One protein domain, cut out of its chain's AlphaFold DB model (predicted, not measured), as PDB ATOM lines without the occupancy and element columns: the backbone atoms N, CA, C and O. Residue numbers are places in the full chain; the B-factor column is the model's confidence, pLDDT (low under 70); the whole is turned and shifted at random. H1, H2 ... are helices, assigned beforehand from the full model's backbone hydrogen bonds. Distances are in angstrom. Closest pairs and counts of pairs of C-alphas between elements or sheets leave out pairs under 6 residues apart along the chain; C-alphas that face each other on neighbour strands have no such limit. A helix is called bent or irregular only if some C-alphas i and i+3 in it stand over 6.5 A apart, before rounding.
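Overview. This is residues 28 to 241 of the 245 residues of an uncharacterized protein of Campylobacter sp. FOBRC14 (UniProt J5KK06). A bundle of five helical pieces, H1, H3, H5b, H6 and H7, makes the body, and a long helical hairpin of H4 and H5a reaches away from it as an arm, its tip at residues 125 to 131 standing free. The long helix H5 belongs to both: H5a returns along the arm, then turns sharply into H5b. The 214 printed residues hold seven named helices, H1 to H7 in order, and no named strand: all helix. The whole is loose, with a radius of gyration of the C-alphas of 23.1 A and spans of 81 by 36 by 28 A.

Along the chain. H1, residues 34 to 49, begins at C-alpha 34 (188.139, 297.672, 187.694). H2 is residues 56 to 62, H3 67 to 88 and H4 93 to 124, 46.4 A long. H5, residues 130 to 188, was assigned as one helix by its hydrogen bonds but is bent, with C-alphas 170 and 173 7.7 A apart; its arms are H5a, 130 to 170, 60.7 A, and H5b, 173 to 188. H6 is residues 192 to 214; H7, 220 to 240, ends at C-alpha 240 (211.587, 304.993, 198.328). H6 and H7 are only just irregular: C-alphas 208 and 211 are 6.8 A apart, and 221 and 224 6.6 A.

Arrangement. The bundle is up and down, each piece running against the one before it. H1 touches H7, closest C-alphas Val 34 and Ile 224 at 4.9 A. H6 and H7 form a hairpin, closest C-alphas Ala 199 and Lys 236 at 5.0 A. H2 touches H3 only at the corner, closest C-alphas Val 61 and Asn 70 at 6.0 A. H4 and H5a form a hairpin at a shallow tilt of 27 degrees. Every O i to N i+4 pair is within hydrogen-bond range in H1, H2, H3, H4, H5a and H5b, but 15 of 19 in H6 and 14 of 17 in H7.

Size, cuts and confidence. The farthest C-alphas, Val 56 and Leu 128, are 81.2 A apart. The printed part has no cut and no long link. pLDDT is under 70 at residues 50 to 54, 124 to 131 and 215 to 218.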
ATOM      1  N   VAL A  28     190.865 281.719 186.865       86.81
ATOM      2  CA  VAL A  28     190.006 282.358 187.869       86.81
ATOM      3  C   VAL A  28     189.667 283.777 187.436       86.81
ATOM      4  O   VAL A  28     190.550 284.570 187.099       86.81
ATOM      5  N   GLU A  29     188.376 284.103 187.468       86.88
ATOM      6  CA  GLU A  29     187.892 285.462 187.235       86.88
ATOM      7  C   GLU A  29     188.278 286.395 188.395       86.88
ATOM      8  O   GLU A  29     188.362 285.954 189.548       86.88
ATOM      9  N   PRO A  30     188.501 287.692 188.133       89.06
ATOM     10  CA  PRO A  30     188.758 288.657 189.189       89.06
ATOM     11  C   PRO A  30     187.629 288.716 190.219       89.06
ATOM     12  O   PRO A  30     186.450 288.719 189.866       89.06
ATOM     13  N   CYS A  31     187.985 288.844 191.497       89.94
ATOM     14  CA  CYS A  31     187.007 288.941 192.585       89.94
ATOM     15  C   CYS A  31     186.279 290.299 192.665       89.94
ATOM     16  O   CYS A  31     185.337 290.445 193.440       89.94
ATOM     17  N   ILE A  32     186.740 291.305 191.918       92.06
ATOM     18  CA  ILE A  32     186.214 292.677 191.899       92.06
ATOM     19  C   ILE A  32     186.454 293.298 190.521       92.06
ATOM     20  O   ILE A  32     187.455 292.995 189.864       92.06
ATOM     21  N   ASP A  33     185.554 294.174 190.075       90.12
ATOM     22  CA  ASP A  33     185.729 294.892 188.817       90.12
ATOM     23  C   ASP A  33     186.668 296.109 188.943       90.12
ATOM     24  O   ASP A  33     186.939 296.638 190.025       90.12
ATOM     25  N   VAL A  34     187.175 296.566 187.795       90.69
ATOM     26  CA  VAL A  34     188.139 297.672 187.694       90.69
ATOM     27  C   VAL A  34     187.595 298.985 188.261       90.69
ATOM     28  O   VAL A  34     188.337 299.725 188.910       90.69
ATOM     29  N   PHE A  35     186.325 299.305 188.011       90.69
ATOM     30  CA  PHE A  35     185.739 300.570 188.447       90.69
ATOM     31  C   PHE A  35     185.540 300.584 189.958       90.69
ATOM     32  O   PHE A  35     185.885 301.576 190.609       90.69
ATOM     33  N   GLU A  36     185.033 299.486 190.518       92.75
ATOM     34  CA  GLU A  36     184.868 299.344 191.960       92.75
ATOM     35  C   GLU A  36     186.224 299.406 192.675       92.75
ATOM     36  O   GLU A  36     186.386 300.175 193.629       92.75
ATOM     37  N   PHE A  37     187.230 298.677 192.181       94.88
ATOM     38  CA  PHE A  37     188.576 298.714 192.750       94.88
ATOM     39  C   PHE A  37     189.183 300.119 192.725       94.88
ATOM     40  O   PHE A  37     189.628 300.603 193.765       94.88
ATOM     41  N   ASN A  38     189.154 300.803 191.578       92.94
ATOM     42  CA  ASN A  38     189.724 302.146 191.448       92.94
ATOM     43  C   ASN A  38     189.019 303.155 192.359       92.94
ATOM     44  O   ASN A  38     189.675 303.943 193.039       92.94
ATOM     45  N   SER A  39     187.687 303.103 192.432       93.81
ATOM     46  CA  SER A  39     186.912 303.945 193.350       93.81
ATOM     47  C   SER A  39     187.315 303.705 194.810       93.81
ATOM     48  O   SER A  39     187.539 304.651 195.573       93.81
ATOM     49  N   ASN A  40     187.484 302.436 195.195       93.62
ATOM     50  CA  ASN A  40     187.920 302.051 196.533       93.62
ATOM     51  C   ASN A  40     189.357 302.511 196.833       93.62
ATOM     52  O   ASN A  40     189.597 303.061 197.912       93.62
ATOM     53  N   ALA A  41     190.293 302.338 195.897       94.44
ATOM     54  CA  ALA A  41     191.682 302.771 196.034       94.44
ATOM     55  C   ALA A  41     191.792 304.298 196.181       94.44
ATOM     56  O   ALA A  41     192.410 304.786 197.127       94.44
ATOM     57  N   GLU A  42     191.107 305.066 195.330       93.12
ATOM     58  CA  GLU A  42     191.056 306.531 195.421       93.12
ATOM     59  C   GLU A  42     190.466 307.011 196.749       93.12
ATOM     60  O   GLU A  42     190.992 307.927 197.389       93.12
ATOM     61  N   ARG A  43     189.392 306.366 197.218       91.38
ATOM     62  CA  ARG A  43     188.800 306.690 198.520       91.38
ATOM     63  C   ARG A  43     189.772 306.416 199.666       91.38
ATOM     64  O   ARG A  43     189.835 307.211 200.601       91.38
ATOM     65  N   LEU A  44     190.525 305.316 199.605       91.00
ATOM     66  CA  LEU A  44     191.547 304.987 200.602       91.00
ATOM     67  C   LEU A  44     192.690 306.005 200.596       91.00
ATOM     68  O   LEU A  44     193.041 306.506 201.663       91.00
ATOM     69  N   LYS A  45     193.210 306.374 199.420       90.69
ATOM     70  CA  LYS A  45     194.258 307.398 199.279       90.69
ATOM     71  C   LYS A  45     193.823 308.732 199.875       90.69
ATOM     72  O   LYS A  45     194.525 309.275 200.726       90.69
ATOM     73  N   LYS A  46     192.621 309.208 199.531       89.19
ATOM     74  CA  LYS A  46     192.046 310.439 200.104       89.19
ATOM     75  C   LYS A  46     191.892 310.363 201.618       89.19
ATOM     76  O   LYS A  46     192.176 311.341 202.298       89.19
ATOM     77  N   LYS A  47     191.476 309.212 202.152       85.81
ATOM     78  CA  LYS A  47     191.343 308.998 203.599       85.81
ATOM     79  C   LYS A  47     192.686 309.128 204.322       85.81
ATOM     80  O   LYS A  47     192.763 309.760 205.369       85.81
ATOM     81  N   ILE A  48     193.731 308.530 203.752       83.56
ATOM     82  CA  ILE A  48     195.084 308.513 204.322       83.56
ATOM     83  C   ILE A  48     195.739 309.900 204.219       83.56
ATOM     84  O   ILE A  48     196.321 310.374 205.187       83.56
ATOM     85  N   GLN A  49     195.609 310.576 203.073       78.06
ATOM     86  CA  GLN A  49     196.187 311.907 202.839       78.06
ATOM     87  C   GLN A  49     195.403 313.035 203.524       78.06
ATOM     88  O   GLN A  49     195.984 314.031 203.942       78.06
ATOM     89  N   GLY A  50     194.081 312.889 203.646       68.75
ATOM     90  CA  GLY A  50     193.171 313.912 204.165       68.75
ATOM     91  C   GLY A  50     193.243 314.138 205.675       68.75
ATOM     92  O   GLY A  50     192.443 314.908 206.202       68.75
ATOM     93  N   GLY A  51     194.167 313.478 206.378       59.66
ATOM     94  CA  GLY A  51     194.385 313.692 207.807       59.66
ATOM     95  C   GLY A  51     193.200 313.271 208.676       59.66
ATOM     96  O   GLY A  51     192.996 313.846 209.747       59.66
ATOM     97  N   GLU A  52     192.405 312.283 208.236       61.72
ATOM     98  CA  GLU A  52     191.450 311.647 209.143       61.72
ATOM     99  C   GLU A  52     192.188 311.181 210.400       61.72
ATOM    100  O   GLU A  52     193.320 310.697 210.322       61.72
ATOM    101  N   LYS A  53     191.550 311.359 211.567       59.12
ATOM    102  CA  LYS A  53     192.172 311.056 212.859       59.12
ATOM    103  C   LYS A  53     192.794 309.668 212.814       59.12
ATOM    104  O   LYS A  53     192.096 308.677 212.596       59.12
ATOM    105  N   GLU A  54     194.102 309.640 213.053       66.06
ATOM    106  CA  GLU A  54     194.880 308.419 213.182       66.06
ATOM    107  C   GLU A  54     194.137 307.434 214.086       66.06
ATOM    108  O   GLU A  54     193.690 307.786 215.187       66.06
ATOM    109  N   SER A  55     193.938 306.216 213.579       73.12
ATOM    110  CA  SER A  55     193.184 305.214 214.321       73.12
ATOM    111  C   SER A  55     193.878 304.911 215.650       73.12
ATOM    112  O   SER A  55     195.105 304.925 215.732       73.12
ATOM    113  N   VAL A  56     193.098 304.576 216.681       79.94
ATOM    114  CA  VAL A  56     193.640 304.172 217.994       79.94
ATOM    115  C   VAL A  56     194.624 303.006 217.856       79.94
ATOM    116  O   VAL A  56     195.631 302.973 218.552       79.94
ATOM    117  N   PHE A  57     194.370 302.090 216.915       80.81
ATOM    118  CA  PHE A  57     195.298 301.011 216.584       80.81
ATOM    119  C   PHE A  57     196.670 301.554 216.167       80.81
ATOM    120  O   PHE A  57     197.676 301.164 216.743       80.81
ATOM    121  N   PHE A  58     196.707 302.485 215.216       80.56
ATOM    122  CA  PHE A  58     197.960 303.034 214.695       80.56
ATOM    123  C   PHE A  58     198.738 303.804 215.758       80.56
ATOM    124  O   PHE A  58     199.927 303.559 215.908       80.56
ATOM    125  N   LYS A  59     198.059 304.596 216.594       80.06
ATOM    126  CA  LYS A  59     198.703 305.235 217.750       80.06
ATOM    127  C   LYS A  59     199.373 304.227 218.675       80.06
ATOM    128  O   LYS A  59     200.529 304.393 219.028       80.06
ATOM    129  N   ASN A  60     198.676 303.147 219.022       82.94
ATOM    130  CA  ASN A  60     199.220 302.136 219.930       82.94
ATOM    131  C   ASN A  60     200.402 301.359 219.330       82.94
ATOM    132  O   ASN A  60     201.230 300.853 220.078       82.94
ATOM    133  N   VAL A  61     200.473 301.238 218.003       82.12
ATOM    134  CA  VAL A  61     201.585 300.565 217.314       82.12
ATOM    135  C   VAL A  61     202.767 301.516 217.118       82.12
ATOM    136  O   VAL A  61     203.915 301.111 217.284       82.12
ATOM    137  N   PHE A  62     202.501 302.777 216.778       82.62
ATOM    138  CA  PHE A  62     203.519 303.726 216.338       82.62
ATOM    139  C   PHE A  62     204.044 304.642 217.447       82.62
ATOM    140  O   PHE A  62     205.225 304.976 217.436       82.62
ATOM    141  N   ASP A  63     203.227 305.031 218.428       83.69
ATOM    142  CA  ASP A  63     203.604 305.963 219.505       83.69
ATOM    143  C   ASP A  63     204.180 305.231 220.733       83.69
ATOM    144  O   ASP A  63     203.851 305.540 221.878       83.69
ATOM    145  N   THR A  64     205.038 304.237 220.492       85.00
ATOM    146  CA  THR A  64     205.745 303.469 221.532       85.00
ATOM    147  C   THR A  64     207.260 303.556 221.342       85.00
ATOM    148  O   THR A  64     207.731 303.858 220.241       85.00
ATOM    149  N   ASP A  65     208.027 303.296 222.405       82.94
ATOM    150  CA  ASP A  65     209.495 303.242 222.332       82.94
ATOM    151  C   ASP A  65     209.957 302.071 221.442       82.94
ATOM    152  O   ASP A  65     210.858 302.231 220.619       82.94
ATOM    153  N   ASP A  66     209.242 300.943 221.495       84.69
ATOM    154  CA  ASP A  66     209.501 299.731 220.702       84.69
ATOM    155  C   ASP A  66     208.743 299.709 219.356       84.69
ATOM    156  O   ASP A  66     208.414 298.644 218.821       84.69
ATOM    157  N   TYR A  67     208.418 300.878 218.785       87.94
ATOM    158  CA  TYR A  67     207.540 300.953 217.607       87.94
ATOM    159  C   TYR A  67     208.040 300.114 216.423       87.94
ATOM    160  O   TYR A  67     207.226 299.504 215.733       87.94
ATOM    161  N   TYR A  68     209.355 300.053 216.181       86.06
ATOM    162  CA  TYR A  68     209.908 299.293 215.058       86.06
ATOM    163  C   TYR A  68     209.612 297.798 215.208       86.06
ATOM    164  O   TYR A  68     209.149 297.163 214.262       86.06
ATOM    165  N   GLU A  69     209.831 297.233 216.400       87.88
ATOM    166  CA  GLU A  69     209.552 295.820 216.676       87.88
ATOM    167  C   GLU A  69     208.057 295.521 216.517       87.88
ATOM    168  O   GLU A  69     207.678 294.543 215.864       87.88
ATOM    169  N   ASN A  70     207.204 296.420 217.016       88.00
ATOM    170  CA  ASN A  70     205.759 296.327 216.832       88.00
ATOM    171  C   ASN A  70     205.383 296.329 215.342       88.00
ATOM    172  O   ASN A  70     204.679 295.427 214.882       88.00
ATOM    173  N   ILE A  71     205.881 297.295 214.563       89.38
ATOM    174  CA  ILE A  71     205.613 297.383 213.122       89.38
ATOM    175  C   ILE A  71     206.115 296.140 212.392       89.38
ATOM    176  O   ILE A  71     205.358 295.560 211.612       89.38
ATOM    177  N   SER A  72     207.352 295.711 212.642       87.31
ATOM    178  CA  SER A  72     207.945 294.544 211.983       87.31
ATOM    179  C   SER A  72     207.146 293.271 212.285       87.31
ATOM    180  O   SER A  72     206.837 292.494 211.377       87.31
ATOM    181  N   SER A  73     206.671 293.104 213.526       89.62
ATOM    182  CA  SER A  73     205.755 292.018 213.898       89.62
ATOM    183  C   SER A  73     204.453 292.061 213.088       89.62
ATOM    184  O   SER A  73     204.055 291.052 212.499       89.62
ATOM    185  N   TYR A  74     203.810 293.227 212.964       89.06
ATOM    186  CA  TYR A  74     202.587 293.374 212.166       89.06
ATOM    187  C   TYR A  74     202.817 293.217 210.652       89.06
ATOM    188  O   TYR A  74     201.963 292.649 209.960       89.06
ATOM    189  N   LEU A  75     203.962 293.654 210.119       90.19
ATOM    190  CA  LEU A  75     204.366 293.402 208.731       90.19
ATOM    191  C   LEU A  75     204.496 291.899 208.480       90.19
ATOM    192  O   LEU A  75     203.919 291.367 207.525       90.19
ATOM    193  N   GLN A  76     205.184 291.191 209.376       89.50
ATOM    194  CA  GLN A  76     205.367 289.749 209.283       89.50
ATOM    195  C   GLN A  76     204.040 288.990 209.442       89.50
ATOM    196  O   GLN A  76     203.801 288.025 208.709       89.50
ATOM    197  N   GLN A  77     203.139 289.436 210.322       90.38
ATOM    198  CA  GLN A  77     201.784 288.884 210.443       90.38
ATOM    199  C   GLN A  77     200.958 289.109 209.172       90.38
ATOM    200  O   GLN A  77     200.320 288.175 208.684       90.38
ATOM    201  N   THR A  78     201.005 290.312 208.594       89.50
ATOM    202  CA  THR A  78     200.298 290.641 207.345       89.50
ATOM    203  C   THR A  78     200.777 289.742 206.209       89.50
ATOM    204  O   THR A  78     199.969 289.108 205.531       89.50
ATOM    205  N   LYS A  79     202.097 289.611 206.056       90.88
ATOM    206  CA  LYS A  79     202.719 288.714 205.079       90.88
ATOM    207  C   LYS A  79     202.303 287.258 205.294       90.88
ATOM    208  O   LYS A  79     201.881 286.604 204.346       90.88
ATOM    209  N   THR A  80     202.381 286.762 206.527       92.50
ATOM    210  CA  THR A  80     202.020 285.374 206.866       92.50
ATOM    211  C   THR A  80     200.543 285.097 206.587       92.50
ATOM    212  O   THR A  80     200.206 284.054 206.038       92.50
ATOM    213  N   SER A  81     199.661 286.052 206.891       93.56
ATOM    214  CA  SER A  81     198.225 285.961 206.606       93.56
ATOM    215  C   SER A  81     197.939 285.872 205.106       93.56
ATOM    216  O   SER A  81     197.171 285.012 204.677       93.56
ATOM    217  N   ILE A  82     198.590 286.709 204.290       93.88
ATOM    218  CA  ILE A  82     198.470 286.649 202.825       93.88
ATOM    219  C   ILE A  82     198.970 285.301 202.312       93.88
ATOM    220  O   ILE A  82     198.288 284.655 201.523       93.88
ATOM    221  N   TYR A  83     200.133 284.854 202.786       94.25
ATOM    222  CA  TYR A  83     200.749 283.606 202.339       94.25
ATOM    223  C   TYR A  83     199.863 282.405 202.662       94.25
ATOM    224  O   TYR A  83     199.582 281.596 201.786       94.25
ATOM    225  N   TYR A  84     199.325 282.359 203.879       96.06
ATOM    226  CA  TYR A  84     198.366 281.341 204.280       96.06
ATOM    227  C   TYR A  84     197.106 281.341 203.400       96.06
ATOM    228  O   TYR A  84     196.615 280.281 203.022       96.06
ATOM    229  N   LYS A  85     196.573 282.520 203.045       96.38
ATOM    230  CA  LYS A  85     195.411 282.619 202.147       96.38
ATOM    231  C   LYS A  85     195.725 282.129 200.733       96.38
ATOM    232  O   LYS A  85     194.878 281.465 200.146       96.38
ATOM    233  N   ILE A  86     196.924 282.411 200.220       95.31
ATOM    234  CA  ILE A  86     197.397 281.910 198.920       95.31
ATOM    235  C   ILE A  86     197.492 280.378 198.937       95.31
ATOM    236  O   ILE A  86     196.937 279.721 198.058       95.31
ATOM    237  N   GLU A  87     198.120 279.799 199.962       94.81
ATOM    238  CA  GLU A  87     198.245 278.341 200.080       94.81
ATOM    239  C   GLU A  87     196.887 277.661 200.252       94.81
ATOM    240  O   GLU A  87     196.606 276.650 199.610       94.81
ATOM    241  N   LYS A  88     195.995 278.260 201.048       95.00
ATOM    242  CA  LYS A  88     194.615 277.788 201.196       95.00
ATOM    243  C   LYS A  88     193.833 277.847 199.879       95.00
ATOM    244  O   LYS A  88     192.935 277.033 199.681       95.00
ATOM    245  N   ALA A  89     194.165 278.783 198.993       92.81
ATOM    246  CA  ALA A  89     193.586 278.892 197.656       92.81
ATOM    247  C   ALA A  89     194.218 277.921 196.634       92.81
ATOM    248  O   ALA A  89     193.864 277.960 195.459       92.81
ATOM    249  N   GLY A  90     195.120 277.033 197.070       91.69
ATOM    250  CA  GLY A  90     195.669 275.948 196.255       91.69
ATOM    251  C   GLY A  90     197.021 276.244 195.607       91.69
ATOM    252  O   GLY A  90     197.533 275.397 194.876       91.69
ATOM    253  N   VAL A  91     197.634 277.401 195.878       93.81
ATOM    254  CA  VAL A  91     198.941 277.766 195.312       93.81
ATOM    255  C   VAL A  91     200.051 277.536 196.331       93.81
ATOM    256  O   VAL A  91     200.142 278.233 197.339       93.81
ATOM    257  N   SER A  92     200.955 276.597 196.045       93.19
ATOM    258  CA  SER A  92     202.171 276.413 196.844       93.19
ATOM    259  C   SER A  92     203.197 277.499 196.512       93.19
ATOM    260  O   SER A  92     203.726 277.552 195.399       93.19
ATOM    261  N   LEU A  93     203.521 278.341 197.495       91.81
ATOM    262  CA  LEU A  93     204.486 279.433 197.328       91.81
ATOM    263  C   LEU A  93     205.899 278.925 197.020       91.81
ATOM    264  O   LEU A  93     206.595 279.503 196.182       91.81
ATOM    265  N   ASP A  94     206.308 277.820 197.644       92.62
ATOM    266  CA  ASP A  94     207.603 277.192 197.383       92.62
ATOM    267  C   ASP A  94     207.672 276.612 195.968       92.62
ATOM    268  O   ASP A  94     208.660 276.819 195.258       92.62
ATOM    269  N   ALA A  95     206.615 275.925 195.519       92.00
ATOM    270  CA  ALA A  95     206.549 275.415 194.154       92.00
ATOM    271  C   ALA A  95     206.577 276.560 193.132       92.00
ATOM    272  O   ALA A  95     207.352 276.499 192.176       92.00
ATOM    273  N   ASN A  96     205.804 277.624 193.369       92.88
ATOM    274  CA  ASN A  96     205.771 278.807 192.516       92.88
ATOM    275  C   ASN A  96     207.156 279.466 192.416       92.88
ATOM    276  O   ASN A  96     207.656 279.698 191.313       92.88
ATOM    277  N   LYS A  97     207.832 279.689 193.550       92.44
ATOM    278  CA  LYS A  97     209.186 280.259 193.585       92.44
ATOM    279  C   LYS A  97     210.190 279.390 192.822       92.44
ATOM    280  O   LYS A  97     210.900 279.891 191.949       92.44
ATOM    281  N   ASN A  98     210.212 278.086 193.097       92.81
ATOM    282  CA  ASN A  98     211.095 277.138 192.411       92.81
ATOM    283  C   ASN A  98     210.835 277.107 190.897       92.81
ATOM    284  O   ASN A  98     211.765 276.962 190.096       92.81
ATOM    285  N   LEU A  99     209.575 277.263 190.488       93.31
ATOM    286  CA  LEU A  99     209.169 277.323 189.089       93.31
ATOM    287  C   LEU A  99     209.650 278.610 188.405       93.31
ATOM    288  O   LEU A  99     210.156 278.541 187.283       93.31
ATOM    289  N   GLN A 100     209.569 279.766 189.073       92.75
ATOM    290  CA  GLN A 100     210.124 281.027 188.564       92.75
ATOM    291  C   GLN A 100     211.652 280.958 188.397       92.75
ATOM    292  O   GLN A 100     212.187 281.370 187.364       92.75
ATOM    293  N   GLU A 101     212.362 280.396 189.378       94.00
ATOM    294  CA  GLU A 101     213.814 280.192 189.304       94.00
ATOM    295  C   GLU A 101     214.188 279.240 188.158       94.00
ATOM    296  O   GLU A 101     215.087 279.530 187.364       94.00
ATOM    297  N   SER A 102     213.441 278.144 188.009       94.31
ATOM    298  CA  SER A 102     213.611 277.196 186.903       94.31
ATOM    299  C   SER A 102     213.367 277.859 185.547       94.31
ATOM    300  O   SER A 102     214.158 277.665 184.623       94.31
ATOM    301  N   LEU A 103     212.327 278.693 185.432       94.38
ATOM    302  CA  LEU A 103     212.021 279.452 184.220       94.38
ATOM    303  C   LEU A 103     213.183 280.378 183.828       94.38
ATOM    304  O   LEU A 103     213.604 280.381 182.669       94.38
ATOM    305  N   LYS A 104     213.751 281.114 184.791       94.06
ATOM    306  CA  LYS A 104     214.927 281.967 184.560       94.06
ATOM    307  C   LYS A 104     216.134 281.147 184.098       94.06
ATOM    308  O   LYS A 104     216.800 281.513 183.129       94.06
ATOM    309  N   ASN A 105     216.389 280.011 184.743       93.25
ATOM    310  CA  ASN A 105     217.505 279.133 184.395       93.25
ATOM    311  C   ASN A 105     217.381 278.586 182.967       93.25
ATOM    312  O   ASN A 105     218.345 278.660 182.202       93.25
ATOM    313  N   ILE A 106     216.198 278.108 182.560       94.19
ATOM    314  CA  ILE A 106     216.011 277.620 181.186       94.19
ATOM    315  C   ILE A 106     216.131 278.746 180.157       94.19
ATOM    316  O   ILE A 106     216.646 278.504 179.068       94.19
ATOM    317  N   GLN A 107     215.712 279.976 180.481       94.69
ATOM    318  CA  GLN A 107     215.878 281.127 179.588       94.69
ATOM    319  C   GLN A 107     217.358 281.433 179.351       94.69
ATOM    320  O   GLN A 107     217.764 281.545 178.197       94.69
ATOM    321  N   ASN A 108     218.170 281.448 180.410       94.75
ATOM    322  CA  ASN A 108     219.619 281.637 180.297       94.75
ATOM    323  C   ASN A 108     220.269 280.526 179.450       94.75
ATOM    324  O   ASN A 108     221.087 280.800 178.573       94.75
ATOM    325  N   ILE A 109     219.879 279.262 179.660       93.56
ATOM    326  CA  ILE A 109     220.378 278.134 178.854       93.56
ATOM    327  C   ILE A 109     219.989 278.308 177.380       93.56
ATOM    328  O   ILE A 109     220.822 278.116 176.493       93.56
ATOM    329  N   MET A 110     218.736 278.684 177.105       95.31
ATOM    330  CA  MET A 110     218.260 278.929 175.744       95.31
ATOM    331  C   MET A 110     219.053 280.038 175.050       95.31
ATOM    332  O   MET A 110     219.403 279.876 173.883       95.31
ATOM    333  N   GLU A 111     219.354 281.139 175.740       95.62
ATOM    334  CA  GLU A 111     220.159 282.237 175.193       95.62
ATOM    335  C   GLU A 111     221.550 281.755 174.772       95.62
ATOM    336  O   GLU A 111     221.971 281.996 173.636       95.62
ATOM    337  N   ILE A 112     222.225 280.984 175.629       94.62
ATOM    338  CA  ILE A 112     223.546 280.433 175.307       94.62
ATOM    339  C   ILE A 112     223.460 279.457 174.122       94.62
ATOM    340  O   ILE A 112     224.282 279.525 173.206       94.62
ATOM    341  N   LEU A 113     222.445 278.585 174.085       94.12
ATOM    342  CA  LEU A 113     222.229 277.649 172.975       94.12
ATOM    343  C   LEU A 113     221.950 278.369 171.646       94.12
ATOM    344  O   LEU A 113     222.422 277.925 170.598       94.12
ATOM    345  N   VAL A 114     221.212 279.485 171.667       94.81
ATOM    346  CA  VAL A 114     220.981 280.318 170.475       94.81
ATOM    347  C   VAL A 114     222.297 280.906 169.968       94.81
ATOM    348  O   VAL A 114     222.564 280.834 168.766       94.81
ATOM    349  N   VAL A 115     223.140 281.434 170.858       93.06
ATOM    350  CA  VAL A 115     224.465 281.961 170.492       93.06
ATOM    351  C   VAL A 115     225.344 280.861 169.894       93.06
ATOM    352  O   VAL A 115     225.917 281.042 168.817       93.06
ATOM    353  N   GLU A 116     225.406 279.690 170.530       90.38
ATOM    354  CA  GLU A 116     226.206 278.563 170.041       90.38
ATOM    355  C   GLU A 116     225.718 278.074 168.667       90.38
ATOM    356  O   GLU A 116     226.515 277.867 167.748       90.38
ATOM    357  N   TYR A 117     224.399 277.992 168.471       90.75
ATOM    358  CA  TYR A 117     223.812 277.676 167.172       90.75
ATOM    359  C   TYR A 117     224.205 278.697 166.092       90.75
ATOM    360  O   TYR A 117     224.587 278.314 164.983       90.75
ATOM    361  N   GLN A 118     224.151 279.996 166.400       89.94
ATOM    362  CA  GLN A 118     224.538 281.056 165.463       89.94
ATOM    363  C   GLN A 118     226.020 280.974 165.076       89.94
ATOM    364  O   GLN A 118     226.353 281.160 163.901       89.94
ATOM    365  N   ILE A 119     226.906 280.660 166.026       88.06
ATOM    366  CA  ILE A 119     228.337 280.444 165.766       88.06
ATOM    367  C   ILE A 119     228.529 279.267 164.803       88.06
ATOM    368  O   ILE A 119     229.217 279.412 163.791       88.06
ATOM    369  N   LEU A 120     227.861 278.132 165.041       86.19
ATOM    370  CA  LEU A 120     227.929 276.968 164.148       86.19
ATOM    371  C   LEU A 120     227.405 277.277 162.741       86.19
ATOM    372  O   LEU A 120     227.958 276.807 161.746       86.19
ATOM    373  N   VAL A 121     226.343 278.078 162.622       84.94
ATOM    374  CA  VAL A 121     225.834 278.527 161.317       84.94
ATOM    375  C   VAL A 121     226.865 279.403 160.601       84.94
ATOM    376  O   VAL A 121     227.147 279.158 159.426       84.94
ATOM    377  N   LYS A 122     227.481 280.371 161.289       83.31
ATOM    378  CA  LYS A 122     228.535 281.226 160.710       83.31
ATOM    379  C   LYS A 122     229.758 280.414 160.269       83.31
ATOM    380  O   LYS A 122     230.251 280.630 159.164       83.31
ATOM    381  N   ASN A 123     230.200 279.457 161.080       75.44
ATOM    382  CA  ASN A 123     231.392 278.649 160.803       75.44
ATOM    383  C   ASN A 123     231.168 277.638 159.672       75.44
ATOM    384  O   ASN A 123     232.046 277.450 158.837       75.44
ATOM    385  N   SER A 124     229.967 277.069 159.561       66.62
ATOM    386  CA  SER A 124     229.629 276.147 158.466       66.62
ATOM    387  C   SER A 124     229.597 276.786 157.076       66.62
ATOM    388  O   SER A 124     229.718 276.084 156.083       66.62
ATOM    389  N   LYS A 125     229.488 278.120 156.971       61.34
ATOM    390  CA  LYS A 125     229.685 278.811 155.683       61.34
ATOM    391  C   LYS A 125     231.138 278.719 155.187       61.34
ATOM    392  O   LYS A 125     231.399 279.050 154.038       61.34
ATOM    393  N   LYS A 126     232.071 278.293 156.048       59.09
ATOM    394  CA  LYS A 126     233.508 278.152 155.773       59.09
ATOM    395  C   LYS A 126     233.999 276.691 155.826       59.09
ATOM    396  O   LYS A 126     235.181 276.458 155.620       59.09
ATOM    397  N   SER A 127     233.128 275.723 156.131       55.81
ATOM    398  CA  SER A 127     233.484 274.340 156.496       55.81
ATOM    399  C   SER A 127     232.479 273.333 155.912       55.81
ATOM    400  O   SER A 127     231.275 273.496 156.085       55.81
ATOM    401  N   LEU A 128     232.974 272.279 155.247       54.81
ATOM    402  CA  LEU A 128     232.199 271.196 154.605       54.81
ATOM    403  C   LEU A 128     231.945 269.977 155.528       54.81
ATOM    404  O   LEU A 128     231.566 268.908 155.056       54.81
ATOM    405  N   PHE A 129     232.173 270.089 156.843       58.91
ATOM    406  CA  PHE A 129     232.184 268.921 157.735       58.91
ATOM    407  C   PHE A 129     230.796 268.508 158.266       58.91
ATOM    408  O   PHE A 129     230.071 269.291 158.879       58.91
ATOM    409  N   PHE A 130     230.473 267.213 158.149       58.25
ATOM    410  CA  PHE A 130     229.241 266.585 158.664       58.25
ATOM    411  C   PHE A 130     229.035 266.705 160.190       58.25
ATOM    412  O   PHE A 130     227.898 266.651 160.661       58.25
ATOM    413  N   LYS A 131     230.106 266.902 160.979       62.94
ATOM    414  CA  LYS A 131     230.019 267.081 162.445       62.94
ATOM    415  C   LYS A 131     229.199 268.321 162.836       62.94
ATOM    416  O   LYS A 131     228.433 268.261 163.798       62.94
ATOM    417  N   ASP A 132     229.269 269.389 162.040       72.44
ATOM    418  CA  ASP A 132     228.531 270.634 162.286       72.44
ATOM    419  C   ASP A 132     227.016 270.439 162.099       72.44
ATOM    420  O   ASP A 132     226.208 271.074 162.781       72.44
ATOM    421  N   ALA A 133     226.605 269.541 161.196       80.31
ATOM    422  CA  ALA A 133     225.196 269.241 160.945       80.31
ATOM    423  C   ALA A 133     224.552 268.489 162.121       80.31
ATOM    424  O   ALA A 133     223.472 268.873 162.579       80.31
ATOM    425  N   ALA A 134     225.236 267.473 162.658       84.44
ATOM    426  CA  ALA A 134     224.763 266.715 163.818       84.44
ATOM    427  C   ALA A 134     224.657 267.593 165.078       84.44
ATOM    428  O   ALA A 134     223.656 267.534 165.796       84.44
ATOM    429  N   GLN A 135     225.643 268.465 165.326       85.88
ATOM    430  CA  GLN A 135     225.610 269.375 166.476       85.88
ATOM    431  C   GLN A 135     224.488 270.416 166.354       85.88
ATOM    432  O   GLN A 135     223.750 270.639 167.314       85.88
ATOM    433  N   LYS A 136     224.277 270.993 165.164       87.88
ATOM    434  CA  LYS A 136     223.135 271.887 164.904       87.88
ATOM    435  C   LYS A 136     221.795 271.203 165.145       87.88
ATOM    436  O   LYS A 136     220.910 271.814 165.740       87.88
ATOM    437  N   ALA A 137     221.635 269.961 164.688       89.00
ATOM    438  CA  ALA A 137     220.415 269.190 164.918       89.00
ATOM    439  C   ALA A 137     220.172 268.966 166.420       89.00
ATOM    440  O   ALA A 137     219.058 269.176 166.900       89.00
ATOM    441  N   LYS A 138     221.231 268.644 167.178       90.69
ATOM    442  CA  LYS A 138     221.168 268.487 168.636       90.69
ATOM    443  C   LYS A 138     220.732 269.774 169.341       90.69
ATOM    444  O   LYS A 138     219.805 269.734 170.146       90.69
ATOM    445  N   ILE A 139     221.340 270.916 169.008       92.25
ATOM    446  CA  ILE A 139     220.973 272.211 169.606       92.25
ATOM    447  C   ILE A 139     219.528 272.590 169.256       92.25
ATOM    448  O   ILE A 139     218.784 273.011 170.136       92.25
ATOM    449  N   LYS A 140     219.092 272.389 168.003       92.88
ATOM    450  CA  LYS A 140     217.692 272.627 167.606       92.88
ATOM    451  C   LYS A 140     216.709 271.792 168.425       92.88
ATOM    452  O   LYS A 140     215.697 272.322 168.871       92.88
ATOM    453  N   SER A 141     217.004 270.507 168.624       91.75
ATOM    454  CA  SER A 141     216.163 269.610 169.422       91.75
ATOM    455  C   SER A 141     216.072 270.068 170.883       91.75
ATOM    456  O   SER A 141     214.968 270.155 171.418       91.75
ATOM    457  N   LEU A 142     217.198 270.454 171.497       93.12
ATOM    458  CA  LEU A 142     217.214 271.001 172.860       93.12
ATOM    459  C   LEU A 142     216.422 272.309 172.967       93.12
ATOM    460  O   LEU A 142     215.603 272.452 173.869       93.12
ATOM    461  N   LEU A 143     216.615 273.241 172.029       94.81
ATOM    462  CA  LEU A 143     215.865 274.501 171.993       94.81
ATOM    463  C   LEU A 143     214.355 274.265 171.872       94.81
ATOM    464  O   LEU A 143     213.583 274.938 172.548       94.81
ATOM    465  N   ALA A 144     213.926 273.296 171.058       93.25
ATOM    466  CA  ALA A 144     212.516 272.935 170.941       93.25
ATOM    467  C   ALA A 144     211.949 272.378 172.263       93.25
ATOM    468  O   ALA A 144     210.867 272.788 172.685       93.25
ATOM    469  N   GLY A 145     212.693 271.499 172.946       92.75
ATOM    470  CA  GLY A 145     212.310 270.970 174.260       92.75
ATOM    471  C   GLY A 145     212.205 272.062 175.330       92.75
ATOM    472  O   GLY A 145     211.199 272.152 176.034       92.75
ATOM    473  N   LEU A 146     213.196 272.955 175.392       94.81
ATOM    474  CA  LEU A 146     213.217 274.085 176.325       94.81
ATOM    475  C   LEU A 146     212.091 275.092 176.048       94.81
ATOM    476  O   LEU A 146     211.480 275.599 176.986       94.81
ATOM    477  N   LEU A 147     211.756 275.351 174.779       94.25
ATOM    478  CA  LEU A 147     210.609 276.189 174.412       94.25
ATOM    479  C   LEU A 147     209.283 275.591 174.894       94.25
ATOM    480  O   LEU A 147     208.431 276.327 175.399       94.25
ATOM    481  N   LYS A 148     209.112 274.267 174.772       93.25
ATOM    482  CA  LYS A 148     207.927 273.565 175.283       93.25
ATOM    483  C   LYS A 148     207.832 273.693 176.805       93.25
ATOM    484  O   LYS A 148     206.785 274.102 177.301       93.25
ATOM    485  N   LEU A 149     208.927 273.432 177.528       94.00
ATOM    486  CA  LEU A 149     209.001 273.624 178.981       94.00
ATOM    487  C   LEU A 149     208.655 275.058 179.382       94.00
ATOM    488  O   LEU A 149     207.776 275.268 180.209       94.00
ATOM    489  N   LYS A 150     209.274 276.051 178.737       94.19
ATOM    490  CA  LYS A 150     209.001 277.473 178.978       94.19
ATOM    491  C   LYS A 150     207.515 277.799 178.857       94.19
ATOM    492  O   LYS A 150     206.986 278.539 179.683       94.19
ATOM    493  N   SER A 151     206.843 277.266 177.837       92.62
ATOM    494  CA  SER A 151     205.406 277.479 177.645       92.62
ATOM    495  C   SER A 151     204.573 276.855 178.765       92.62
ATOM    496  O   SER A 151     203.640 277.496 179.242       92.62
ATOM    497  N   ARG A 152     204.912 275.633 179.189       93.44
ATOM    498  CA  ARG A 152     204.241 274.926 180.291       93.44
ATOM    499  C   ARG A 152     204.406 275.668 181.619       93.44
ATOM    500  O   ARG A 152     203.419 276.014 182.254       93.44
ATOM    501  N   MET A 153     205.643 276.030 181.966       94.19
ATOM    502  CA  MET A 153     205.963 276.799 183.175       94.19
ATOM    503  C   MET A 153     205.203 278.126 183.226       94.19
ATOM    504  O   MET A 153     204.618 278.463 184.249       94.19
ATOM    505  N   LYS A 154     205.170 278.869 182.110       93.19
ATOM    506  CA  LYS A 154     204.417 280.126 182.026       93.19
ATOM    507  C   LYS A 154     202.921 279.934 182.242       93.19
ATOM    508  O   LYS A 154     202.312 280.780 182.878       93.19
ATOM    509  N   LYS A 155     202.337 278.844 181.731       91.75
ATOM    510  CA  LYS A 155     200.916 278.543 181.935       91.75
ATOM    511  C   LYS A 155     200.604 278.335 183.419       91.75
ATOM    512  O   LYS A 155     199.661 278.933 183.913       91.75
ATOM    513  N   ILE A 156     201.412 277.544 184.123       93.06
ATOM    514  CA  ILE A 156     201.229 277.293 185.563       93.06
ATOM    515  C   ILE A 156     201.411 278.590 186.357       93.06
ATOM    516  O   ILE A 156     200.534 278.966 187.120       93.06
ATOM    517  N   LEU A 157     202.502 279.327 186.109       94.12
ATOM    518  CA  LEU A 157     202.751 280.605 186.783       94.12
ATOM    519  C   LEU A 157     201.633 281.622 186.535       94.12
ATOM    520  O   LEU A 157     201.313 282.397 187.430       94.12
ATOM    521  N   HIS A 158     201.048 281.630 185.337       92.50
ATOM    522  CA  HIS A 158     199.904 282.472 185.013       92.50
ATOM    523  C   HIS A 158     198.682 282.116 185.873       92.50
ATOM    524  O   HIS A 158     198.123 283.009 186.504       92.50
ATOM    525  N   LEU A 159     198.322 280.834 185.984       92.12
ATOM    526  CA  LEU A 159     197.207 280.386 186.833       92.12
ATOM    527  C   LEU A 159     197.448 280.716 188.312       92.12
ATOM    528  O   LEU A 159     196.606 281.351 188.946       92.12
ATOM    529  N   ASP A 160     198.634 280.386 188.832       94.19
ATOM    530  CA  ASP A 160     199.025 280.737 190.202       94.19
ATOM    531  C   ASP A 160     198.884 282.244 190.441       94.19
ATOM    532  O   ASP A 160     198.336 282.681 191.452       94.19
ATOM    533  N   SER A 161     199.350 283.063 189.495       94.00
ATOM    534  CA  SER A 161     199.301 284.517 189.631       94.00
ATOM    535  C   SER A 161     197.885 285.090 189.583       94.00
ATOM    536  O   SER A 161     197.657 286.110 190.227       94.00
ATOM    537  N   GLN A 162     196.924 284.457 188.899       93.31
ATOM    538  CA  GLN A 162     195.513 284.869 188.953       93.31
ATOM    539  C   GLN A 162     194.953 284.669 190.366       93.31
ATOM    540  O   GLN A 162     194.392 285.595 190.952       93.31
ATOM    541  N   VAL A 163     195.195 283.493 190.956       94.62
ATOM    542  CA  VAL A 163     194.792 283.183 192.336       94.62
ATOM    543  C   VAL A 163     195.451 284.141 193.327       94.62
ATOM    544  O   VAL A 163     194.773 284.739 194.163       94.62
ATOM    545  N   ILE A 164     196.767 284.344 193.209       95.69
ATOM    546  CA  ILE A 164     197.509 285.277 194.065       95.69
ATOM    547  C   ILE A 164     196.961 286.696 193.919       95.69
ATOM    548  O   ILE A 164     196.761 287.376 194.924       95.69
ATOM    549  N   SER A 165     196.686 287.145 192.693       95.50
ATOM    550  CA  SER A 165     196.141 288.481 192.445       95.50
ATOM    551  C   SER A 165     194.797 288.670 193.135       95.50
ATOM    552  O   SER A 165     194.608 289.691 193.788       95.50
ATOM    553  N   ASN A 166     193.904 287.680 193.076       95.38
ATOM    554  CA  ASN A 166     192.626 287.723 193.785       95.38
ATOM    555  C   ASN A 166     192.800 287.790 195.302       95.38
ATOM    556  O   ASN A 166     192.201 288.650 195.946       95.38
ATOM    557  N   VAL A 167     193.691 286.977 195.878       96.50
ATOM    558  CA  VAL A 167     193.995 287.077 197.313       96.50
ATOM    559  C   VAL A 167     194.513 288.476 197.659       96.50
ATOM    560  O   VAL A 167     194.126 289.045 198.679       96.50
ATOM    561  N   VAL A 168     195.364 289.073 196.826       96.75
ATOM    562  CA  VAL A 168     195.875 290.424 197.079       96.75
ATOM    563  C   VAL A 168     194.779 291.482 196.911       96.75
ATOM    564  O   VAL A 168     194.708 292.376 197.750       96.75
ATOM    565  N   LEU A 169     193.893 291.371 195.915       96.12
ATOM    566  CA  LEU A 169     192.739 292.264 195.727       96.12
ATOM    567  C   LEU A 169     191.815 292.250 196.951       96.12
ATOM    568  O   LEU A 169     191.524 293.307 197.512       96.12
ATOM    569  N   GLU A 170     191.430 291.066 197.428       95.56
ATOM    570  CA  GLU A 170     190.584 290.901 198.620       95.56
ATOM    571  C   GLU A 170     191.214 291.507 199.884       95.56
ATOM    572  O   GLU A 170     190.517 291.942 200.803       95.56
ATOM    573  N   ASN A 171     192.547 291.542 199.945       95.38
ATOM    574  CA  ASN A 171     193.305 292.050 201.089       95.38
ATOM    575  C   ASN A 171     193.889 293.451 200.855       95.38
ATOM    576  O   ASN A 171     194.551 293.990 201.749       95.38
ATOM    577  N   PHE A 172     193.611 294.070 199.703       95.44
ATOM    578  CA  PHE A 172     194.256 295.303 199.260       95.44
ATOM    579  C   PHE A 172     194.063 296.432 200.266       95.44
ATOM    580  O   PHE A 172     195.024 297.084 200.659       95.44
ATOM    581  N   LYS A 173     192.838 296.615 200.769       93.38
ATOM    582  CA  LYS A 173     192.537 297.640 201.774       93.38
ATOM    583  C   LYS A 173     193.429 297.519 203.011       93.38
ATOM    584  O   LYS A 173     193.919 298.536 203.499       93.38
ATOM    585  N   THR A 174     193.619 296.305 203.524       91.62
ATOM    586  CA  THR A 174     194.438 296.053 204.717       91.62
ATOM    587  C   THR A 174     195.905 296.344 204.430       91.62
ATOM    588  O   THR A 174     196.516 297.112 205.170       91.62
ATOM    589  N   ILE A 175     196.434 295.802 203.327       93.56
ATOM    590  CA  ILE A 175     197.826 295.998 202.893       93.56
ATOM    591  C   ILE A 175     198.108 297.487 202.692       93.56
ATOM    592  O   ILE A 175     198.994 298.047 203.332       93.56
ATOM    593  N   PHE A 176     197.307 298.139 201.852       93.50
ATOM    594  CA  PHE A 176     197.500 299.526 201.456       93.50
ATOM    595  C   PHE A 176     197.384 300.478 202.646       93.50
ATOM    596  O   PHE A 176     198.231 301.351 202.821       93.50
ATOM    597  N   THR A 177     196.379 300.287 203.510       91.19
ATOM    598  CA  THR A 177     196.209 301.131 204.703       91.19
ATOM    599  C   THR A 177     197.375 300.947 205.666       91.19
ATOM    600  O   THR A 177     197.940 301.940 206.120       91.19
ATOM    601  N   PHE A 178     197.752 299.704 205.979       91.19
ATOM    602  CA  PHE A 178     198.824 299.435 206.934       91.19
ATOM    603  C   PHE A 178     200.169 299.971 206.427       91.19
ATOM    604  O   PHE A 178     200.825 300.736 207.131       91.19
ATOM    605  N   PHE A 179     200.538 299.658 205.181       93.69
ATOM    606  CA  PHE A 179     201.823 300.067 204.607       93.69
ATOM    607  C   PHE A 179     201.906 301.582 204.439       93.69
ATOM    608  O   PHE A 179     202.924 302.164 204.793       93.69
ATOM    609  N   SER A 180     200.835 302.243 203.988       92.19
ATOM    610  CA  SER A 180     200.835 303.707 203.852       92.19
ATOM    611  C   SER A 180     201.064 304.406 205.191       92.19
ATOM    612  O   SER A 180     201.834 305.358 205.266       92.19
ATOM    613  N   ASN A 181     200.433 303.918 206.263       89.81
ATOM    614  CA  ASN A 181     200.642 304.473 207.600       89.81
ATOM    615  C   ASN A 181     202.071 304.215 208.106       89.81
ATOM    616  O   ASN A 181     202.693 305.126 208.649       89.81
ATOM    617  N   CYS A 182     202.626 303.023 207.858       90.62
ATOM    618  CA  CYS A 182     204.023 302.735 208.186       90.62
ATOM    619  C   CYS A 182     204.982 303.666 207.427       90.62
ATOM    620  O   CYS A 182     205.899 304.200 208.036       90.62
ATOM    621  N   ILE A 183     204.741 303.932 206.135       91.81
ATOM    622  CA  ILE A 183     205.546 304.871 205.335       91.81
ATOM    623  C   ILE A 183     205.482 306.289 205.914       91.81
ATOM    624  O   ILE A 183     206.513 306.949 206.027       91.81
ATOM    625  N   ILE A 184     204.292 306.771 206.291       89.06
ATOM    626  CA  ILE A 184     204.120 308.109 206.883       89.06
ATOM    627  C   ILE A 184     204.948 308.243 208.166       89.06
ATOM    628  O   ILE A 184     205.672 309.226 208.332       89.06
ATOM    629  N   ILE A 185     204.865 307.257 209.061       87.62
ATOM    630  CA  ILE A 185     205.608 307.270 210.326       87.62
ATOM    631  C   ILE A 185     207.106 307.119 210.097       87.62
ATOM    632  O   ILE A 185     207.875 307.872 210.691       87.62
ATOM    633  N   ALA A 186     207.513 306.212 209.210       89.69
ATOM    634  CA  ALA A 186     208.914 306.012 208.872       89.69
ATOM    635  C   ALA A 186     209.543 307.311 208.353       89.69
ATOM    636  O   ALA A 186     210.577 307.732 208.854       89.69
ATOM    637  N   LYS A 187     208.859 308.029 207.450       90.00
ATOM    638  CA  LYS A 187     209.308 309.346 206.967       90.00
ATOM    639  C   LYS A 187     209.356 310.407 208.059       90.00
ATOM    640  O   LYS A 187     210.257 311.230 208.064       90.00
ATOM    641  N   LYS A 188     208.392 310.416 208.983       88.50
ATOM    642  CA  LYS A 188     208.382 311.365 210.108       88.50
ATOM    643  C   LYS A 188     209.555 311.136 211.072       88.50
ATOM    644  O   LYS A 188     209.930 312.063 211.784       88.50
ATOM    645  N   ARG A 189     210.072 309.906 211.136       88.69
ATOM    646  CA  ARG A 189     211.138 309.474 212.052       88.69
ATOM    647  C   ARG A 189     212.484 309.231 211.359       88.69
ATOM    648  O   ARG A 189     213.393 308.751 212.023       88.69
ATOM    649  N   ASP A 190     212.598 309.536 210.064       89.69
ATOM    650  CA  ASP A 190     213.776 309.246 209.232       89.69
ATOM    651  C   ASP A 190     214.225 307.764 209.289       89.69
ATOM    652  O   ASP A 190     215.409 307.436 209.258       89.69
ATOM    653  N   ASP A 191     213.261 306.843 209.377       90.44
ATOM    654  CA  ASP A 191     213.489 305.397 209.466       90.44
ATOM    655  C   ASP A 191     213.591 304.759 208.072       90.44
ATOM    656  O   ASP A 191     212.622 304.245 207.504       90.44
ATOM    657  N   GLU A 192     214.792 304.805 207.502       91.44
ATOM    658  CA  GLU A 192     215.075 304.237 206.181       91.44
ATOM    659  C   GLU A 192     214.916 302.710 206.135       91.44
ATOM    660  O   GLU A 192     214.518 302.156 205.107       91.44
ATOM    661  N   LEU A 193     215.197 302.015 207.242       91.69
ATOM    662  CA  LEU A 193     215.139 300.556 207.291       91.69
ATOM    663  C   LEU A 193     213.702 300.066 207.093       91.69
ATOM    664  O   LEU A 193     213.461 299.172 206.275       91.69
ATOM    665  N   LEU A 194     212.744 300.702 207.770       91.38
ATOM    666  CA  LEU A 194     211.331 300.379 207.618       91.38
ATOM    667  C   LEU A 194     210.822 300.676 206.197       91.38
ATOM    668  O   LEU A 194     210.061 299.887 205.633       91.38
ATOM    669  N   LEU A 195     211.271 301.773 205.577       93.19
ATOM    670  CA  LEU A 195     210.925 302.091 204.185       93.19
ATOM    671  C   LEU A 195     211.419 301.006 203.216       93.19
ATOM    672  O   LEU A 195     210.663 300.565 202.344       93.19
ATOM    673  N   VAL A 196     212.654 300.526 203.398       92.75
ATOM    674  CA  VAL A 196     213.231 299.430 202.603       92.75
ATOM    675  C   VAL A 196     212.481 298.116 202.832       92.75
ATOM    676  O   VAL A 196     212.217 297.388 201.873       92.75
ATOM    677  N   GLU A 197     212.093 297.810 204.072       93.06
ATOM    678  CA  GLU A 197     211.325 296.603 204.395       93.06
ATOM    679  C   GLU A 197     209.960 296.601 203.683       93.06
ATOM    680  O   GLU A 197     209.603 295.621 203.017       93.06
ATOM    681  N   ILE A 198     209.234 297.725 203.724       93.06
ATOM    682  CA  ILE A 198     207.942 297.896 203.040       93.06
ATOM    683  C   ILE A 198     208.106 297.775 201.522       93.06
ATOM    684  O   ILE A 198     207.341 297.049 200.874       93.06
ATOM    685  N   ALA A 199     209.118 298.432 200.945       93.94
ATOM    686  CA  ALA A 199     209.416 298.340 199.518       93.94
ATOM    687  C   ALA A 199     209.728 296.890 199.107       93.94
ATOM    688  O   ALA A 199     209.178 296.392 198.124       93.94
ATOM    689  N   GLY A 200     210.530 296.177 199.902       93.88
ATOM    690  CA  GLY A 200     210.902 294.788 199.653       93.88
ATOM    691  C   GLY A 200     209.737 293.799 199.772       93.88
ATOM    692  O   GLY A 200     209.675 292.828 199.014       93.88
ATOM    693  N   ILE A 201     208.794 294.019 200.694       93.50
ATOM    694  CA  ILE A 201     207.566 293.210 200.771       93.50
ATOM    695  C   ILE A 201     206.668 293.501 199.566       93.50
ATOM    696  O   ILE A 201     206.169 292.567 198.933       93.50
ATOM    697  N   THR A 202     206.515 294.775 199.206       95.00
ATOM    698  CA  THR A 202     205.716 295.204 198.050       95.00
ATOM    699  C   THR A 202     206.259 294.612 196.747       95.00
ATOM    700  O   THR A 202     205.493 294.056 195.960       95.00
ATOM    701  N   ASP A 203     207.581 294.615 196.556       94.62
ATOM    702  CA  ASP A 203     208.242 293.984 195.407       94.62
ATOM    703  C   ASP A 203     207.967 292.482 195.318       94.62
ATOM    704  O   ASP A 203     207.689 291.968 194.234       94.62
ATOM    705  N   LYS A 204     207.997 291.767 196.450       93.19
ATOM    706  CA  LYS A 204     207.689 290.330 196.480       93.19
ATOM    707  C   LYS A 204     206.240 290.057 196.079       93.19
ATOM    708  O   LYS A 204     206.001 289.133 195.307       93.19
ATOM    709  N   ILE A 205     205.290 290.865 196.554       93.75
ATOM    710  CA  ILE A 205     203.876 290.750 196.165       93.75
ATOM    711  C   ILE A 205     203.721 290.983 194.657       93.75
ATOM    712  O   ILE A 205     203.139 290.151 193.962       93.75
ATOM    713  N   MET A 206     204.306 292.062 194.127       95.00
ATOM    714  CA  MET A 206     204.256 292.356 192.691       95.00
ATOM    715  C   MET A 206     204.910 291.256 191.847       95.00
ATOM    716  O   MET A 206     204.383 290.896 190.797       95.00
ATOM    717  N   ALA A 207     206.033 290.688 192.296       93.31
ATOM    718  CA  ALA A 207     206.714 289.600 191.597       93.31
ATOM    719  C   ALA A 207     205.848 288.337 191.479       93.31
ATOM    720  O   ALA A 207     205.916 287.656 190.458       93.31
ATOM    721  N   MET A 208     205.010 288.048 192.479       93.81
ATOM    722  CA  MET A 208     204.068 286.926 192.436       93.81
ATOM    723  C   MET A 208     202.853 287.185 191.527       93.81
ATOM    724  O   MET A 208     202.318 286.244 190.950       93.81
ATOM    725  N   ILE A 209     202.439 288.447 191.362       93.81
ATOM    726  CA  ILE A 209     201.322 288.855 190.485       93.81
ATOM    727  C   ILE A 209     201.757 288.967 189.015       93.81
ATOM    728  O   ILE A 209     201.021 288.583 188.112       93.81
ATOM    729  N   ASN A 210     202.964 289.475 188.750       92.19
ATOM    730  CA  ASN A 210     203.464 289.773 187.401       92.19
ATOM    731  C   ASN A 210     203.282 288.661 186.346       92.19
ATOM    732  O   ASN A 210     203.042 289.005 185.184       92.19
ATOM    733  N   PRO A 211     203.395 287.353 186.668       90.31
ATOM    734  CA  PRO A 211     203.166 286.295 185.690       90.31
ATOM    735  C   PRO A 211     201.770 286.299 185.056       90.31
ATOM    736  O   PRO A 211     201.606 285.695 183.990       90.31
ATOM    737  N   VAL A 212     200.801 287.029 185.616       87.69
ATOM    738  CA  VAL A 212     199.450 287.140 185.054       87.69
ATOM    739  C   VAL A 212     199.504 287.757 183.656       87.69
ATOM    740  O   VAL A 212     198.838 287.293 182.740       87.69
ATOM    741  N   PHE A 213     200.446 288.674 183.420       83.56
ATOM    742  CA  PHE A 213     200.650 289.333 182.125       83.56
ATOM    743  C   PHE A 213     201.534 288.537 181.158       83.56
ATOM    744  O   PHE A 213     201.911 289.034 180.098       83.56
ATOM    745  N   SER A 214     201.931 287.312 181.514       75.62
ATOM    746  CA  SER A 214     202.791 286.483 180.660       75.62
ATOM    747  C   SER A 214     202.045 285.809 179.498       75.62
ATOM    748  O   SER A 214     202.695 285.216 178.624       75.62
ATOM    749  N   GLY A 215     200.709 285.920 179.481       64.75
ATOM    750  CA  GLY A 215     199.828 285.498 178.396       64.75
ATOM    751  C   GLY A 215     200.036 286.299 177.104       64.75
ATOM    752  O   GLY A 215     200.590 287.394 177.096       64.75
ATOM    753  N   LYS A 216     199.616 285.732 175.966       59.06
ATOM    754  CA  LYS A 216     199.785 286.369 174.641       59.06
ATOM    755  C   LYS A 216     198.829 287.540 174.391       59.06
ATOM    756  O   LYS A 216     199.073 288.321 173.477       59.06
ATOM    757  N   SER A 217     197.746 287.633 175.153       63.38
ATOM    758  CA  SER A 217     196.722 288.664 175.017       63.38
ATOM    759  C   SER A 217     196.218 289.041 176.396       63.38
ATOM    760  O   SER A 217     195.789 288.157 177.135       63.38
ATOM    761  N   LEU A 218     196.242 290.335 176.692       63.16
ATOM    762  CA  LEU A 218     195.570 290.894 177.854       63.16
ATOM    763  C   LEU A 218     194.070 290.729 177.688       63.16
ATOM    764  O   LEU A 218     193.484 291.272 176.748       63.16
ATOM    765  N   ARG A 219     193.457 289.956 178.577       72.88
ATOM    766  CA  ARG A 219     192.002 289.851 178.619       72.88
ATOM    767  C   ARG A 219     191.442 291.071 179.348       72.88
ATOM    768  O   ARG A 219     192.072 291.607 180.253       72.88
ATOM    769  N   THR A 220     190.252 291.533 178.967       72.62
ATOM    770  CA  THR A 220     189.632 292.722 179.582       72.62
ATOM    771  C   THR A 220     189.466 292.571 181.097       72.62
ATOM    772  O   THR A 220     189.635 293.537 181.835       72.62
ATOM    773  N   ASN A 221     189.195 291.353 181.568       74.19
ATOM    774  CA  ASN A 221     189.119 291.028 182.990       74.19
ATOM    775  C   ASN A 221     190.492 291.067 183.694       74.19
ATOM    776  O   ASN A 221     190.534 291.266 184.894       74.19
ATOM    777  N   GLU A 222     191.625 291.000 182.994       79.81
ATOM    778  CA  GLU A 222     192.965 291.119 183.598       79.81
ATOM    779  C   GLU A 222     193.415 292.574 183.804       79.81
ATOM    780  O   GLU A 222     194.421 292.823 184.474       79.81
ATOM    781  N   LEU A 223     192.669 293.559 183.281       86.38
ATOM    782  CA  LEU A 223     192.961 294.986 183.483       86.38
ATOM    783  C   LEU A 223     193.018 295.354 184.967       86.38
ATOM    784  O   LEU A 223     193.850 296.164 185.367       86.38
ATOM    785  N   ILE A 224     192.191 294.728 185.801       92.31
ATOM    786  CA  ILE A 224     192.210 294.927 187.254       92.31
ATOM    787  C   ILE A 224     193.576 294.624 187.869       92.31
ATOM    788  O   ILE A 224     194.041 295.363 188.732       92.31
ATOM    789  N   TYR A 225     194.271 293.595 187.383       91.62
ATOM    790  CA  TYR A 225     195.589 293.239 187.892       91.62
ATOM    791  C   TYR A 225     196.640 294.286 187.507       91.62
ATOM    792  O   TYR A 225     197.572 294.530 188.273       91.62
ATOM    793  N   HIS A 226     196.473 294.969 186.366       90.06
ATOM    794  CA  HIS A 226     197.299 296.133 186.033       90.06
ATOM    795  C   HIS A 226     197.086 297.284 187.012       90.06
ATOM    796  O   HIS A 226     198.071 297.859 187.474       90.06
ATOM    797  N   TYR A 227     195.833 297.595 187.352       92.50
ATOM    798  CA  TYR A 227     195.523 298.623 188.348       92.50
ATOM    799  C   TYR A 227     196.045 298.246 189.737       92.50
ATOM    800  O   TYR A 227     196.629 299.083 190.418       92.50
ATOM    801  N   LEU A 228     195.937 296.976 190.131       95.62
ATOM    802  CA  LEU A 228     196.529 296.498 191.378       95.62
ATOM    803  C   LEU A 228     198.048 296.714 191.404       95.62
ATOM    804  O   LEU A 228     198.577 297.261 192.370       95.62
ATOM    805  N   ILE A 229     198.760 296.308 190.348       94.88
ATOM    806  CA  ILE A 229     200.208 296.531 190.245       94.88
ATOM    807  C   ILE A 229     200.542 298.019 190.249       94.88
ATOM    808  O   ILE A 229     201.532 298.405 190.866       94.88
ATOM    809  N   TYR A 230     199.742 298.850 189.585       94.69
ATOM    810  CA  TYR A 230     199.917 300.297 189.602       94.69
ATOM    811  C   TYR A 230     199.850 300.849 191.032       94.69
ATOM    812  O   TYR A 230     200.794 301.497 191.471       94.69
ATOM    813  N   GLU A 231     198.814 300.510 191.801       95.94
ATOM    814  CA  GLU A 231     198.678 300.977 193.187       95.94
ATOM    815  C   GLU A 231     199.804 300.455 194.101       95.94
ATOM    816  O   GLU A 231     200.285 301.173 194.978       95.94
ATOM    817  N   LEU A 232     200.281 299.224 193.883       95.88
ATOM    818  CA  LEU A 232     201.444 298.688 194.604       95.88
ATOM    819  C   LEU A 232     202.749 299.405 194.215       95.88
ATOM    820  O   LEU A 232     203.598 299.639 195.075       95.88
ATOM    821  N   ARG A 233     202.918 299.788 192.943       94.94
ATOM    822  CA  ARG A 233     204.066 300.591 192.495       94.94
ATOM    823  C   ARG A 233     204.044 301.979 193.111       94.94
ATOM    824  O   ARG A 233     205.077 302.399 193.615       94.94
ATOM    825  N   GLU A 234     202.894 302.646 193.126       93.19
ATOM    826  CA  GLU A 234     202.706 303.947 193.786       93.19
ATOM    827  C   GLU A 234     203.048 303.873 195.279       93.19
ATOM    828  O   GLU A 234     203.784 304.711 195.807       93.19
ATOM    829  N   LEU A 235     202.592 302.819 195.960       92.75
ATOM    830  CA  LEU A 235     202.917 302.567 197.363       92.75
ATOM    831  C   LEU A 235     204.430 302.402 197.579       92.75
ATOM    832  O   LEU A 235     204.999 303.023 198.479       92.75
ATOM    833  N   LYS A 236     205.098 301.609 196.730       94.06
ATOM    834  CA  LYS A 236     206.559 301.445 196.763       94.06
ATOM    835  C   LYS A 236     207.280 302.763 196.489       94.06
ATOM    836  O   LYS A 236     208.184 303.111 197.241       94.06
ATOM    837  N   ALA A 237     206.893 303.481 195.439       91.69
ATOM    838  CA  ALA A 237     207.491 304.752 195.039       91.69
ATOM    839  C   ALA A 237     207.394 305.784 196.170       91.69
ATOM    840  O   ALA A 237     208.376 306.440 196.515       91.69
ATOM    841  N   THR A 238     206.246 305.812 196.852       88.81
ATOM    842  CA  THR A 238     206.053 306.614 198.061       88.81
ATOM    843  C   THR A 238     207.045 306.229 199.159       88.81
ATOM    844  O   THR A 238     207.552 307.125 199.832       88.81
ATOM    845  N   ALA A 239     207.354 304.943 199.347       86.62
ATOM    846  CA  ALA A 239     208.323 304.493 200.347       86.62
ATOM    847  C   ALA A 239     209.764 304.919 200.010       86.62
ATOM    848  O   ALA A 239     210.462 305.431 200.876       86.62
ATOM    849  N   ILE A 240     210.193 304.752 198.757       87.62
ATOM    850  CA  ILE A 240     211.587 304.993 198.328       87.62
ATOM    851  C   ILE A 240     211.865 306.428 197.852       87.62
ATOM    852  O   ILE A 240     213.011 306.771 197.583       87.62
ATOM    853  N   GLY A 241     210.836 307.275 197.747       76.38
ATOM    854  CA  GLY A 241     210.973 308.667 197.304       76.38
ATOM    855  C   GLY A 241     211.180 308.835 195.794       76.38
ATOM    856  O   GLY A 241     211.629 309.892 195.358       76.38
TER     857      GLY A 241